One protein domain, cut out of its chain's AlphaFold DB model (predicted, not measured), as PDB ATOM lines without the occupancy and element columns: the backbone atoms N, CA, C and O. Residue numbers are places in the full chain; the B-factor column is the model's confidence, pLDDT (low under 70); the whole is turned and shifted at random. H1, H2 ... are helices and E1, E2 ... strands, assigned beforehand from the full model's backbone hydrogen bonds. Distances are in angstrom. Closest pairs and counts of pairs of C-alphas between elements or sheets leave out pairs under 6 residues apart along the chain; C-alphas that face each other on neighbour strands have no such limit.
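This is residues 14 to 89 of the 95 residues of an uncharacterized protein of Burkholderia sp. ST111 (UniProt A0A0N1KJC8). A single strongly twisted sheet of six strands makes the body, with one short helix, H1, on it and a long loop, residues 38 to 54, between E3 and E4. The longest strand, E4, bends by 86 degrees at residue 61; its pairing is staggered, with E3 over residues 55 to 59 and with E1, one strand of the small hairpin E1 and E2, over residues 60 to 63. The printed part has 76 residues, in the order E1, E2, H1, E3, E4, E5, E6; the sheet, mixed, runs E2 E1 E4 E3 E5 E6. It is mostly strand and compact, with a radius of gyration of the C-alphas of 11.4 A and spans of 30 by 25 by 21 A.

E1, residues 14 to 16, and E2, residues 21 to 23, form an antiparallel hairpin, with N 14 and O 22 2.9 A apart. H1, residues 24 to 28, is on the sheet at a height of 7.3 A, over none of the strands, but only just: 2 of its C-alphas fall on E3, residues 33 to 37. Its O i to N i+4 pair is within hydrogen-bond range. E2, H1 and E3 make a split strand-helix-strand unit, two strands of one sheet that are not neighbours, with a helix between them along the chain and E1 and E4 between them in the sheet; its crossover is right-handed. E4, residues 55 to 64, is parallel to E3, with N 35 and O 56 2.8 A apart, and antiparallel to E1, with N 15 and O 62 2.8 A apart. E5, residues 72 to 77, is antiparallel to E3, with N 36 and O 75 2.9 A apart. E6, residues 83 to 88, forms an antiparallel hairpin with E5, with N 76 and O 85 2.8 A apart.

E1 begins at C-alpha 14 (104.588, 94.771, 123.215). E4 is 22.5 A long, E3 and E6 13.1 A each, and E5 12.9 A. E6 ends at C-alpha 88 (111.857, 83.680, 135.781).

The C-alphas of Trp 49 and Glu 64, the two farthest apart, are 31.9 A apart. The printed part has no cut, and the link E3 to E4, 17 residues, is long. Residues 19, 65 and 66 have pLDDT under 70.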
ATOM      1  N   LEU A  14     104.304  94.368 121.850       83.19
ATOM      2  CA  LEU A  14     104.588  94.771 123.215       83.19
ATOM      3  C   LEU A  14     103.832  96.068 123.477       83.19
ATOM      4  O   LEU A  14     103.929  97.023 122.696       83.19
ATOM      5  N   GLN A  15     103.078  96.100 124.569       86.12
ATOM      6  CA  GLN A  15     102.570  97.341 125.124       86.12
ATOM      7  C   GLN A  15     103.559  97.834 126.173       86.12
ATOM      8  O   GLN A  15     103.737  97.206 127.216       86.12
ATOM      9  N   LEU A  16     104.195  98.963 125.891       83.69
ATOM     10  CA  LEU A  16     105.135  99.599 126.801       83.69
ATOM     11  C   LEU A  16     104.384 100.365 127.899       83.69
ATOM     12  O   LEU A  16     103.210 100.729 127.751       83.69
ATOM     13  N   LYS A  17     105.061 100.644 129.014       80.88
ATOM     14  CA  LYS A  17     104.486 101.392 130.145       80.88
ATOM     15  C   LYS A  17     103.989 102.786 129.776       80.88
ATOM     16  O   LYS A  17     102.988 103.239 130.327       80.88
ATOM     17  N   ASN A  18     104.645 103.451 128.828       77.81
ATOM     18  CA  ASN A  18     104.236 104.763 128.321       77.81
ATOM     19  C   ASN A  18     102.987 104.711 127.407       77.81
ATOM     20  O   ASN A  18     102.616 105.727 126.831       77.81
ATOM     21  N   ALA A  19     102.331 103.548 127.307       67.31
ATOM     22  CA  ALA A  19     101.199 103.243 126.437       67.31
ATOM     23  C   ALA A  19     101.519 103.180 124.934       67.31
ATOM     24  O   ALA A  19     100.603 102.931 124.142       67.31
ATOM     25  N   ASP A  20     102.791 103.293 124.542       80.12
ATOM     26  CA  ASP A  20     103.198 103.041 123.166       80.12
ATOM     27  C   ASP A  20     103.083 101.555 122.840       80.12
ATOM     28  O   ASP A  20     103.418 100.660 123.624       80.12
ATOM     29  N   ARG A  21     102.584 101.290 121.633       80.31
ATOM     30  CA  ARG A  21     102.557  99.949 121.061       80.31
ATOM     31  C   ARG A  21     103.738  99.813 120.126       80.31
ATOM     32  O   ARG A  21     103.822 100.519 119.122       80.31
ATOM     33  N   THR A  22     104.602  98.864 120.432       83.31
ATOM     34  CA  THR A  22     105.712  98.489 119.563       83.31
ATOM     35  C   THR A  22     105.655  96.995 119.264       83.31
ATOM     36  O   THR A  22     104.771  96.268 119.721       83.31
ATOM     37  N   ASN A  23     106.580  96.525 118.446       84.19
ATOM     38  CA  ASN A  23     106.845  95.104 118.299       84.19
ATOM     39  C   ASN A  23     108.328  94.854 118.580       84.19
ATOM     40  O   ASN A  23     109.157  95.756 118.434       84.19
ATOM     41  N   LEU A  24     108.653  93.626 118.983       83.00
ATOM     42  CA  LEU A  24     110.026  93.256 119.327       83.00
ATOM     43  C   LEU A  24     111.015  93.554 118.186       83.00
ATOM     44  O   LEU A  24     112.098  94.075 118.430       83.00
ATOM     45  N   TYR A  25     110.636  93.298 116.931       81.81
ATOM     46  CA  TYR A  25     111.511  93.566 115.787       81.81
ATOM     47  C   TYR A  25     111.830  95.053 115.615       81.81
ATOM     48  O   TYR A  25     112.965  95.391 115.295       81.81
ATOM     49  N   SER A  26     110.872  95.947 115.860       83.19
ATOM     50  CA  SER A  26     111.102  97.392 115.821       83.19
ATOM     51  C   SER A  26     112.131  97.818 116.867       83.19
ATOM     52  O   SER A  26     113.003  98.621 116.545       83.19
ATOM     53  N   LEU A  27     112.091  97.246 118.077       83.94
ATOM     54  CA  LEU A  27     113.104  97.505 119.110       83.94
ATOM     55  C   LEU A  27     114.495  97.019 118.677       83.94
ATOM     56  O   LEU A  27     115.478  97.746 118.808       83.94
ATOM     57  N   LEU A  28     114.573  95.821 118.095       86.19
ATOM     58  CA  LEU A  28     115.837  95.233 117.641       86.19
ATOM     59  C   LEU A  28     116.386  95.878 116.361       86.19
ATOM     60  O   LEU A  28     117.593  95.843 116.125       86.19
ATOM     61  N   SER A  29     115.533  96.516 115.551       85.56
ATOM     62  CA  SER A  29     115.934  97.170 114.294       85.56
ATOM     63  C   SER A  29     116.959  98.292 114.487       85.56
ATOM     64  O   SER A  29     117.702  98.609 113.561       85.56
ATOM     65  N   ALA A  30     117.059  98.840 115.702       83.88
ATOM     66  CA  ALA A  30     118.090  99.801 116.084       83.88
ATOM     67  C   ALA A  30     119.500  99.180 116.201       83.88
ATOM     68  O   ALA A  30     120.460  99.903 116.464       83.88
ATOM     69  N   GLY A  31     119.637  97.854 116.056       88.75
ATOM     70  CA  GLY A  31     120.899  97.131 116.237       88.75
ATOM     71  C   GLY A  31     121.353  97.053 117.697       88.75
ATOM     72  O   GLY A  31     122.505  96.721 117.971       88.75
ATOM     73  N   LYS A  32     120.457  97.378 118.632       92.38
ATOM     74  CA  LYS A  32     120.707  97.381 120.073       92.38
ATOM     75  C   LYS A  32     120.099  96.154 120.733       92.38
ATOM     76  O   LYS A  32     119.186  95.522 120.204       92.38
ATOM     77  N   TRP A  33     120.630  95.821 121.899       94.75
ATOM     78  CA  TRP A  33     120.050  94.808 122.764       94.75
ATOM     79  C   TRP A  33     118.763  95.361 123.373       94.75
ATOM     80  O   TRP A  33     118.692  96.548 123.684       94.75
ATOM     81  N   ALA A  34     117.762  94.512 123.555       92.50
ATOM     82  CA  ALA A  34     116.505  94.879 124.190       92.50
ATOM     83  C   ALA A  34     116.405  94.184 125.548       92.50
ATOM     84  O   ALA A  34     116.390  92.956 125.627       92.50
ATOM     85  N   HIS A  35     116.346  94.971 126.613       93.50
ATOM     86  CA  HIS A  35     115.992  94.515 127.948       93.50
ATOM     87  C   HIS A  35     114.515  94.825 128.176       93.50
ATOM     88  O   HIS A  35     114.114  95.986 128.125       93.50
ATOM     89  N   LEU A  36     113.711  93.781 128.369       91.44
ATOM     90  CA  LEU A  36     112.277  93.892 128.612       91.44
ATOM     91  C   LEU A  36     111.984  93.448 130.044       91.44
ATOM     92  O   LEU A  36     112.260  92.301 130.405       91.44
ATOM     93  N   ALA A  37     111.417  94.343 130.844       92.44
ATOM     94  CA  ALA A  37     110.946  94.065 132.196       92.44
ATOM     95  C   ALA A  37     109.421  93.894 132.193       92.44
ATOM     96  O   ALA A  37     108.712  94.784 131.740       92.44
ATOM     97  N   PHE A  38     108.911  92.780 132.717       88.69
ATOM     98  CA  PHE A  38     107.473  92.468 132.791       88.69
ATOM     99  C   PHE A  38     106.864  92.786 134.169       88.69
ATOM    100  O   PHE A  38     105.748  92.376 134.480       88.69
ATOM    101  N   GLY A  39     107.592  93.520 135.015       82.69
ATOM    102  CA  GLY A  39     107.160  93.909 136.353       82.69
ATOM    103  C   GLY A  39     108.019  95.026 136.941       82.69
ATOM    104  O   GLY A  39     109.095  95.340 136.431       82.69
ATOM    105  N   VAL A  40     107.534  95.624 138.030       76.94
ATOM    106  CA  VAL A  40     108.249  96.690 138.749       76.94
ATOM    107  C   VAL A  40     109.558  96.132 139.311       76.94
ATOM    108  O   VAL A  40     109.568  95.053 139.899       76.94
ATOM    109  N   ASP A  41     110.658  96.854 139.087       80.81
ATOM    110  CA  ASP A  41     112.025  96.477 139.476       80.81
ATOM    111  C   ASP A  41     112.527  95.137 138.900       80.81
ATOM    112  O   ASP A  41     113.569  94.620 139.311       80.81
ATOM    113  N   ALA A  42     111.827  94.570 137.912       87.69
ATOM    114  CA  ALA A  42     112.244  93.333 137.277       87.69
ATOM    115  C   ALA A  42     113.454  93.560 136.364       87.69
ATOM    116  O   ALA A  42     113.467  94.456 135.515       87.69
ATOM    117  N   ARG A  43     114.494  92.733 136.519       89.44
ATOM    118  CA  ARG A  43     115.734  92.912 135.766       89.44
ATOM    119  C   ARG A  43     116.422  91.589 135.467       89.44
ATOM    120  O   ARG A  43     116.834  90.887 136.375       89.44
ATOM    121  N   ALA A  44     116.606  91.302 134.180       90.25
ATOM    122  CA  ALA A  44     117.549  90.290 133.727       90.25
ATOM    123  C   ALA A  44     118.982  90.821 133.867       90.25
ATOM    124  O   ALA A  44     119.224  92.022 133.679       90.25
ATOM    125  N   ALA A  45     119.923  89.927 134.171       90.69
ATOM    126  CA  ALA A  45     121.337  90.263 134.230       90.69
ATOM    127  C   ALA A  45     121.815  90.822 132.880       90.69
ATOM    128  O   ALA A  45     121.540  90.261 131.819       90.69
ATOM    129  N   VAL A  46     122.546  91.934 132.929       91.38
ATOM    130  CA  VAL A  46     123.214  92.513 131.763       91.38
ATOM    131  C   VAL A  46     124.706  92.236 131.914       91.38
ATOM    132  O   VAL A  46     125.261  92.581 132.958       91.38
ATOM    133  N   PRO A  47     125.364  91.601 130.928       90.12
ATOM    134  CA  PRO A  47     126.789  91.315 131.027       90.12
ATOM    135  C   PRO A  47     127.618  92.591 131.213       90.12
ATOM    136  O   PRO A  47     127.387  93.576 130.518       90.12
ATOM    137  N   GLU A  48     128.621  92.561 132.091       91.56
ATOM    138  CA  GLU A  48     129.445  93.741 132.420       91.56
ATOM    139  C   GLU A  48     130.229  94.299 131.223       91.56
ATOM    140  O   GLU A  48     130.542  95.485 131.173       91.56
ATOM    141  N   TRP A  49     130.533  93.452 130.236       93.69
ATOM    142  CA  TRP A  49     131.203  93.859 129.001       93.69
ATOM    143  C   TRP A  49     130.279  94.592 128.021       93.69
ATOM    144  O   TRP A  49     130.768  95.155 127.040       93.69
ATOM    145  N   LEU A  50     128.958  94.567 128.237       91.25
ATOM    146  CA  LEU A  50     127.986  95.193 127.349       91.25
ATOM    147  C   LEU A  50     127.798  96.669 127.739       91.25
ATOM    148  O   LEU A  50     127.328  96.952 128.843       91.25
ATOM    149  N   PRO A  51     128.113  97.631 126.852       91.50
ATOM    150  CA  PRO A  51     127.937  99.044 127.162       91.50
ATOM    151  C   PRO A  51     126.463  99.380 127.400       91.50
ATOM    152  O   PRO A  51     125.606  98.986 126.607       91.50
ATOM    153  N   ALA A  52     126.171 100.170 128.436       87.88
ATOM    154  CA  ALA A  52     124.801 100.556 128.780       87.88
ATOM    155  C   ALA A  52     124.062 101.234 127.608       87.88
ATOM    156  O   ALA A  52     122.906 100.917 127.349       87.88
ATOM    157  N   ASP A  53     124.750 102.075 126.825       90.38
ATOM    158  CA  ASP A  53     124.176 102.758 125.651       90.38
ATOM    159  C   ASP A  53     123.804 101.816 124.489       90.38
ATOM    160  O   ASP A  53     123.095 102.210 123.554       90.38
ATOM    161  N   SER A  54     124.282 100.567 124.535       92.06
ATOM    162  CA  SER A  54     123.967  99.511 123.563       92.06
ATOM    163  C   SER A  54     122.721  98.705 123.941       92.06
ATOM    164  O   SER A  54     122.337  97.803 123.192       92.06
ATOM    165  N   VAL A  55     122.090  99.025 125.077       93.44
ATOM    166  CA  VAL A  55     120.890  98.359 125.591       93.44
ATOM    167  C   VAL A  55     119.737  99.355 125.646       93.44
ATOM    168  O   VAL A  55     119.861 100.453 126.180       93.44
ATOM    169  N   ILE A  56     118.601  98.962 125.087       91.75
ATOM    170  CA  ILE A  56     117.326  99.652 125.243       91.75
ATOM    171  C   ILE A  56     116.608  98.971 126.405       91.75
ATOM    172  O   ILE A  56     116.404  97.759 126.365       91.75
ATOM    173  N   PHE A  57     116.263  99.736 127.437       91.00
ATOM    174  CA  PHE A  57     115.533  99.244 128.601       91.00
ATOM    175  C   PHE A  57     114.075  99.663 128.493       91.00
ATOM    176  O   PHE A  57     113.782 100.856 128.503       91.00
ATOM    177  N   GLU A  58     113.179  98.686 128.418       90.69
ATOM    178  CA  GLU A  58     111.742  98.912 128.315       90.69
ATOM    179  C   GLU A  58     110.981  98.147 129.395       90.69
ATOM    180  O   GLU A  58     111.232  96.971 129.659       90.69
ATOM    181  N   GLU A  59     109.994  98.813 129.985       90.25
ATOM    182  CA  GLU A  59     109.024  98.179 130.874       90.25
ATOM    183  C   GLU A  59     107.776  97.827 130.060       90.25
ATOM    184  O   GLU A  59     107.120  98.693 129.469       90.25
ATOM    185  N   VAL A  60     107.469  96.539 130.015       88.25
ATOM    186  CA  VAL A  60     106.383  95.957 129.240       88.25
ATOM    187  C   VAL A  60     105.198  95.722 130.163       88.25
ATOM    188  O   VAL A  60     105.269  94.967 131.128       88.25
ATOM    189  N   LYS A  61     104.088  96.387 129.849       85.25
ATOM    190  CA  LYS A  61     102.827  96.281 130.581       85.25
ATOM    191  C   LYS A  61     102.012  95.068 130.145       85.25
ATOM    192  O   LYS A  61     101.330  94.470 130.968       85.25
ATOM    193  N   ASP A  62     102.034  94.767 128.851       81.00
ATOM    194  CA  ASP A  62     101.281  93.659 128.272       81.00
ATOM    195  C   ASP A  62     101.967  93.142 127.003       81.00
ATOM    196  O   ASP A  62     102.643  93.899 126.294       81.00
ATOM    197  N   VAL A  63     101.787  91.854 126.710       80.19
ATOM    198  CA  VAL A  63     102.342  91.204 125.518       80.19
ATOM    199  C   VAL A  63     101.261  90.439 124.778       80.19
ATOM    200  O   VAL A  63     100.684  89.473 125.276       80.19
ATOM    201  N   GLU A  64     101.049  90.814 123.522       72.88
ATOM    202  CA  GLU A  64     100.193  90.048 122.628       72.88
ATOM    203  C   GLU A  64     100.933  88.756 122.230       72.88
ATOM    204  O   GLU A  64     102.043  88.815 121.698       72.88
ATOM    205  N   HIS A  65     100.319  87.593 122.483       65.19
ATOM    206  CA  HIS A  65     100.967  86.265 122.502       65.19
ATOM    207  C   HIS A  65     101.933  86.058 123.684       65.19
ATOM    208  O   HIS A  65     103.054  85.573 123.525       65.19
ATOM    209  N   ALA A  66     101.457  86.372 124.893       62.06
ATOM    210  CA  ALA A  66     102.167  86.224 126.164       62.06
ATOM    211  C   ALA A  66     102.734  84.821 126.462       62.06
ATOM    212  O   ALA A  66     103.543  84.693 127.372       62.06
ATOM    213  N   SER A  67     102.376  83.764 125.722       70.06
ATOM    214  CA  SER A  67     102.858  82.402 126.001       70.06
ATOM    215  C   SER A  67     104.384  82.264 125.953       70.06
ATOM    216  O   SER A  67     104.926  81.453 126.693       70.06
ATOM    217  N   MET A  68     105.081  83.066 125.139       70.12
ATOM    218  CA  MET A  68     106.553  83.054 125.073       70.12
ATOM    219  C   MET A  68     107.227  83.775 126.247       70.12
ATOM    220  O   MET A  68     108.398  83.526 126.518       70.12
ATOM    221  N   PHE A  69     106.507  84.674 126.921       76.31
ATOM    222  CA  PHE A  69     107.025  85.496 128.022       76.31
ATOM    223  C   PHE A  69     106.345  85.178 129.360       76.31
ATOM    224  O   PHE A  69     106.615  85.821 130.371       76.31
ATOM    225  N   SER A  70     105.453  84.189 129.370       79.06
ATOM    226  CA  SER A  70     104.715  83.760 130.549       79.06
ATOM    227  C   SER A  70     105.682  83.212 131.591       79.06
ATOM    228  O   SER A  70     106.481  82.328 131.292       79.06
ATOM    229  N   GLY A  71     105.577  83.713 132.821       82.62
ATOM    230  CA  GLY A  71     106.462  83.319 133.915       82.62
ATOM    231  C   GLY A  71     107.856  83.940 133.842       82.62
ATOM    232  O   GLY A  71     108.731  83.501 134.577       82.62
ATOM    233  N   LEU A  72     108.087  84.951 132.997       86.00
ATOM    234  CA  LEU A  72     109.310  85.753 133.028       86.00
ATOM    235  C   LEU A  72     109.076  87.056 133.790       86.00
ATOM    236  O   LEU A  72     108.125  87.784 133.524       86.00
ATOM    237  N   LYS A  73     110.007  87.398 134.679       90.81
ATOM    238  CA  LYS A  73     110.126  88.737 135.265       90.81
ATOM    239  C   LYS A  73     110.792  89.696 134.292       90.81
ATOM    240  O   LYS A  73     110.355  90.833 134.144       90.81
ATOM    241  N   ALA A  74     111.855  89.255 133.626       92.38
ATOM    242  CA  ALA A  74     112.579  90.076 132.667       92.38
ATOM    243  C   ALA A  74     113.358  89.219 131.667       92.38
ATOM    244  O   ALA A  74     113.684  88.064 131.933       92.38
ATOM    245  N   ILE A  75     113.700  89.802 130.522       92.56
ATOM    246  CA  ILE A  75     114.470  89.133 129.476       92.56
ATOM    247  C   ILE A  75     115.423  90.111 128.795       92.56
ATOM    248  O   ILE A  75     115.099  91.280 128.590       92.56
ATOM    249  N   LEU A  76     116.606  89.623 128.437       93.50
ATOM    250  CA  LEU A  76     117.582  90.334 127.625       93.50
ATOM    251  C   LEU A  76     117.702  89.639 126.269       93.50
ATOM    252  O   LEU A  76     118.081  88.468 126.185       93.50
ATOM    253  N   ILE A  77     117.408  90.380 125.208       91.88
ATOM    254  CA  ILE A  77     117.371  89.900 123.831       91.88
ATOM    255  C   ILE A  77     118.455  90.622 123.034       91.88
ATOM    256  O   ILE A  77     118.621  91.840 123.114       91.88
ATOM    257  N   ARG A  78     119.214  89.852 122.264       93.12
ATOM    258  CA  ARG A  78     120.271  90.340 121.382       93.12
ATOM    259  C   ARG A  78     119.698  90.993 120.117       93.12
ATOM    260  O   ARG A  78     118.591  90.647 119.709       93.12
ATOM    261  N   PRO A  79     120.482  91.836 119.419       90.06
ATOM    262  CA  PRO A  79     120.076  92.449 118.150       90.06
ATOM    263  C   PRO A  79     119.670  91.448 117.056       90.06
ATOM    264  O   PRO A  79     118.898  91.785 116.167       90.06
ATOM    265  N   ASP A  80     120.182  90.217 117.111       88.94
ATOM    266  CA  ASP A  80     119.861  89.131 116.177       88.94
ATOM    267  C   ASP A  80     118.595  88.338 116.555       88.94
ATOM    268  O   ASP A  80     118.244  87.378 115.872       88.94
ATOM    269  N   GLY A  81     117.893  88.743 117.617       86.31
ATOM    270  CA  GLY A  81     116.628  88.149 118.049       86.31
ATOM    271  C   GLY A  81     116.761  86.969 119.009       86.31
ATOM    272  O   GLY A  81     115.741  86.405 119.399       86.31
ATOM    273  N   TYR A  82     117.978  86.602 119.422       88.44
ATOM    274  CA  TYR A  82     118.193  85.523 120.390       88.44
ATOM    275  C   TYR A  82     118.153  86.021 121.835       88.44
ATOM    276  O   TYR A  82     118.653  87.097 122.160       88.44
ATOM    277  N   VAL A  83     117.613  85.194 122.729       90.19
ATOM    278  CA  VAL A  83     117.632  85.446 124.173       90.19
ATOM    279  C   VAL A  83     119.046  85.224 124.701       90.19
ATOM    280  O   VAL A  83     119.635  84.166 124.493       90.19
ATOM    281  N   ALA A  84     119.597  86.227 125.378       91.62
ATOM    282  CA  ALA A  84     120.888  86.120 126.048       91.62
ATOM    283  C   ALA A  84     120.751  85.767 127.526       91.62
ATOM    284  O   ALA A  84     121.589  85.030 128.038       91.62
ATOM    285  N   GLN A  85     119.743  86.322 128.204       91.56
ATOM    286  CA  GLN A  85     119.453  86.100 129.621       91.56
ATOM    287  C   GLN A  85     117.944  86.205 129.853       91.56
ATOM    288  O   GLN A  85     117.265  86.983 129.181       91.56
ATOM    289  N   SER A  86     117.434  85.464 130.827       90.56
ATOM    290  CA  SER A  86     116.043  85.518 131.272       90.56
ATOM    291  C   SER A  86     115.994  85.376 132.785       90.56
ATOM    292  O   SER A  86     116.766  84.612 133.354       90.56
ATOM    293  N   GLU A  87     115.076  86.098 133.409       89.38
ATOM    294  CA  GLU A  87     114.766  85.981 134.828       89.38
ATOM    295  C   GLU A  87     113.336  85.462 134.951       89.38
ATOM    296  O   GLU A  87     112.406  86.087 134.436       89.38
ATOM    297  N   GLU A  88     113.158  84.324 135.612       86.00
ATOM    298  CA  GLU A  88     111.857  83.680 135.781       86.00
ATOM    299  C   GLU A  88     111.143  84.172 137.049       86.00
ATOM    300  O   GLU A  88     111.739  84.547 138.064       86.00
ATOM    301  N   GLU A  89     109.818  84.163 137.007       70.50
ATOM    302  CA  GLU A  89     108.977  84.346 138.172       70.50
ATOM    303  C   GLU A  89     108.867  83.011 138.912       70.50
ATOM    304  O   GLU A  89     108.082  82.140 138.549       70.50
TER     305      GLU A  89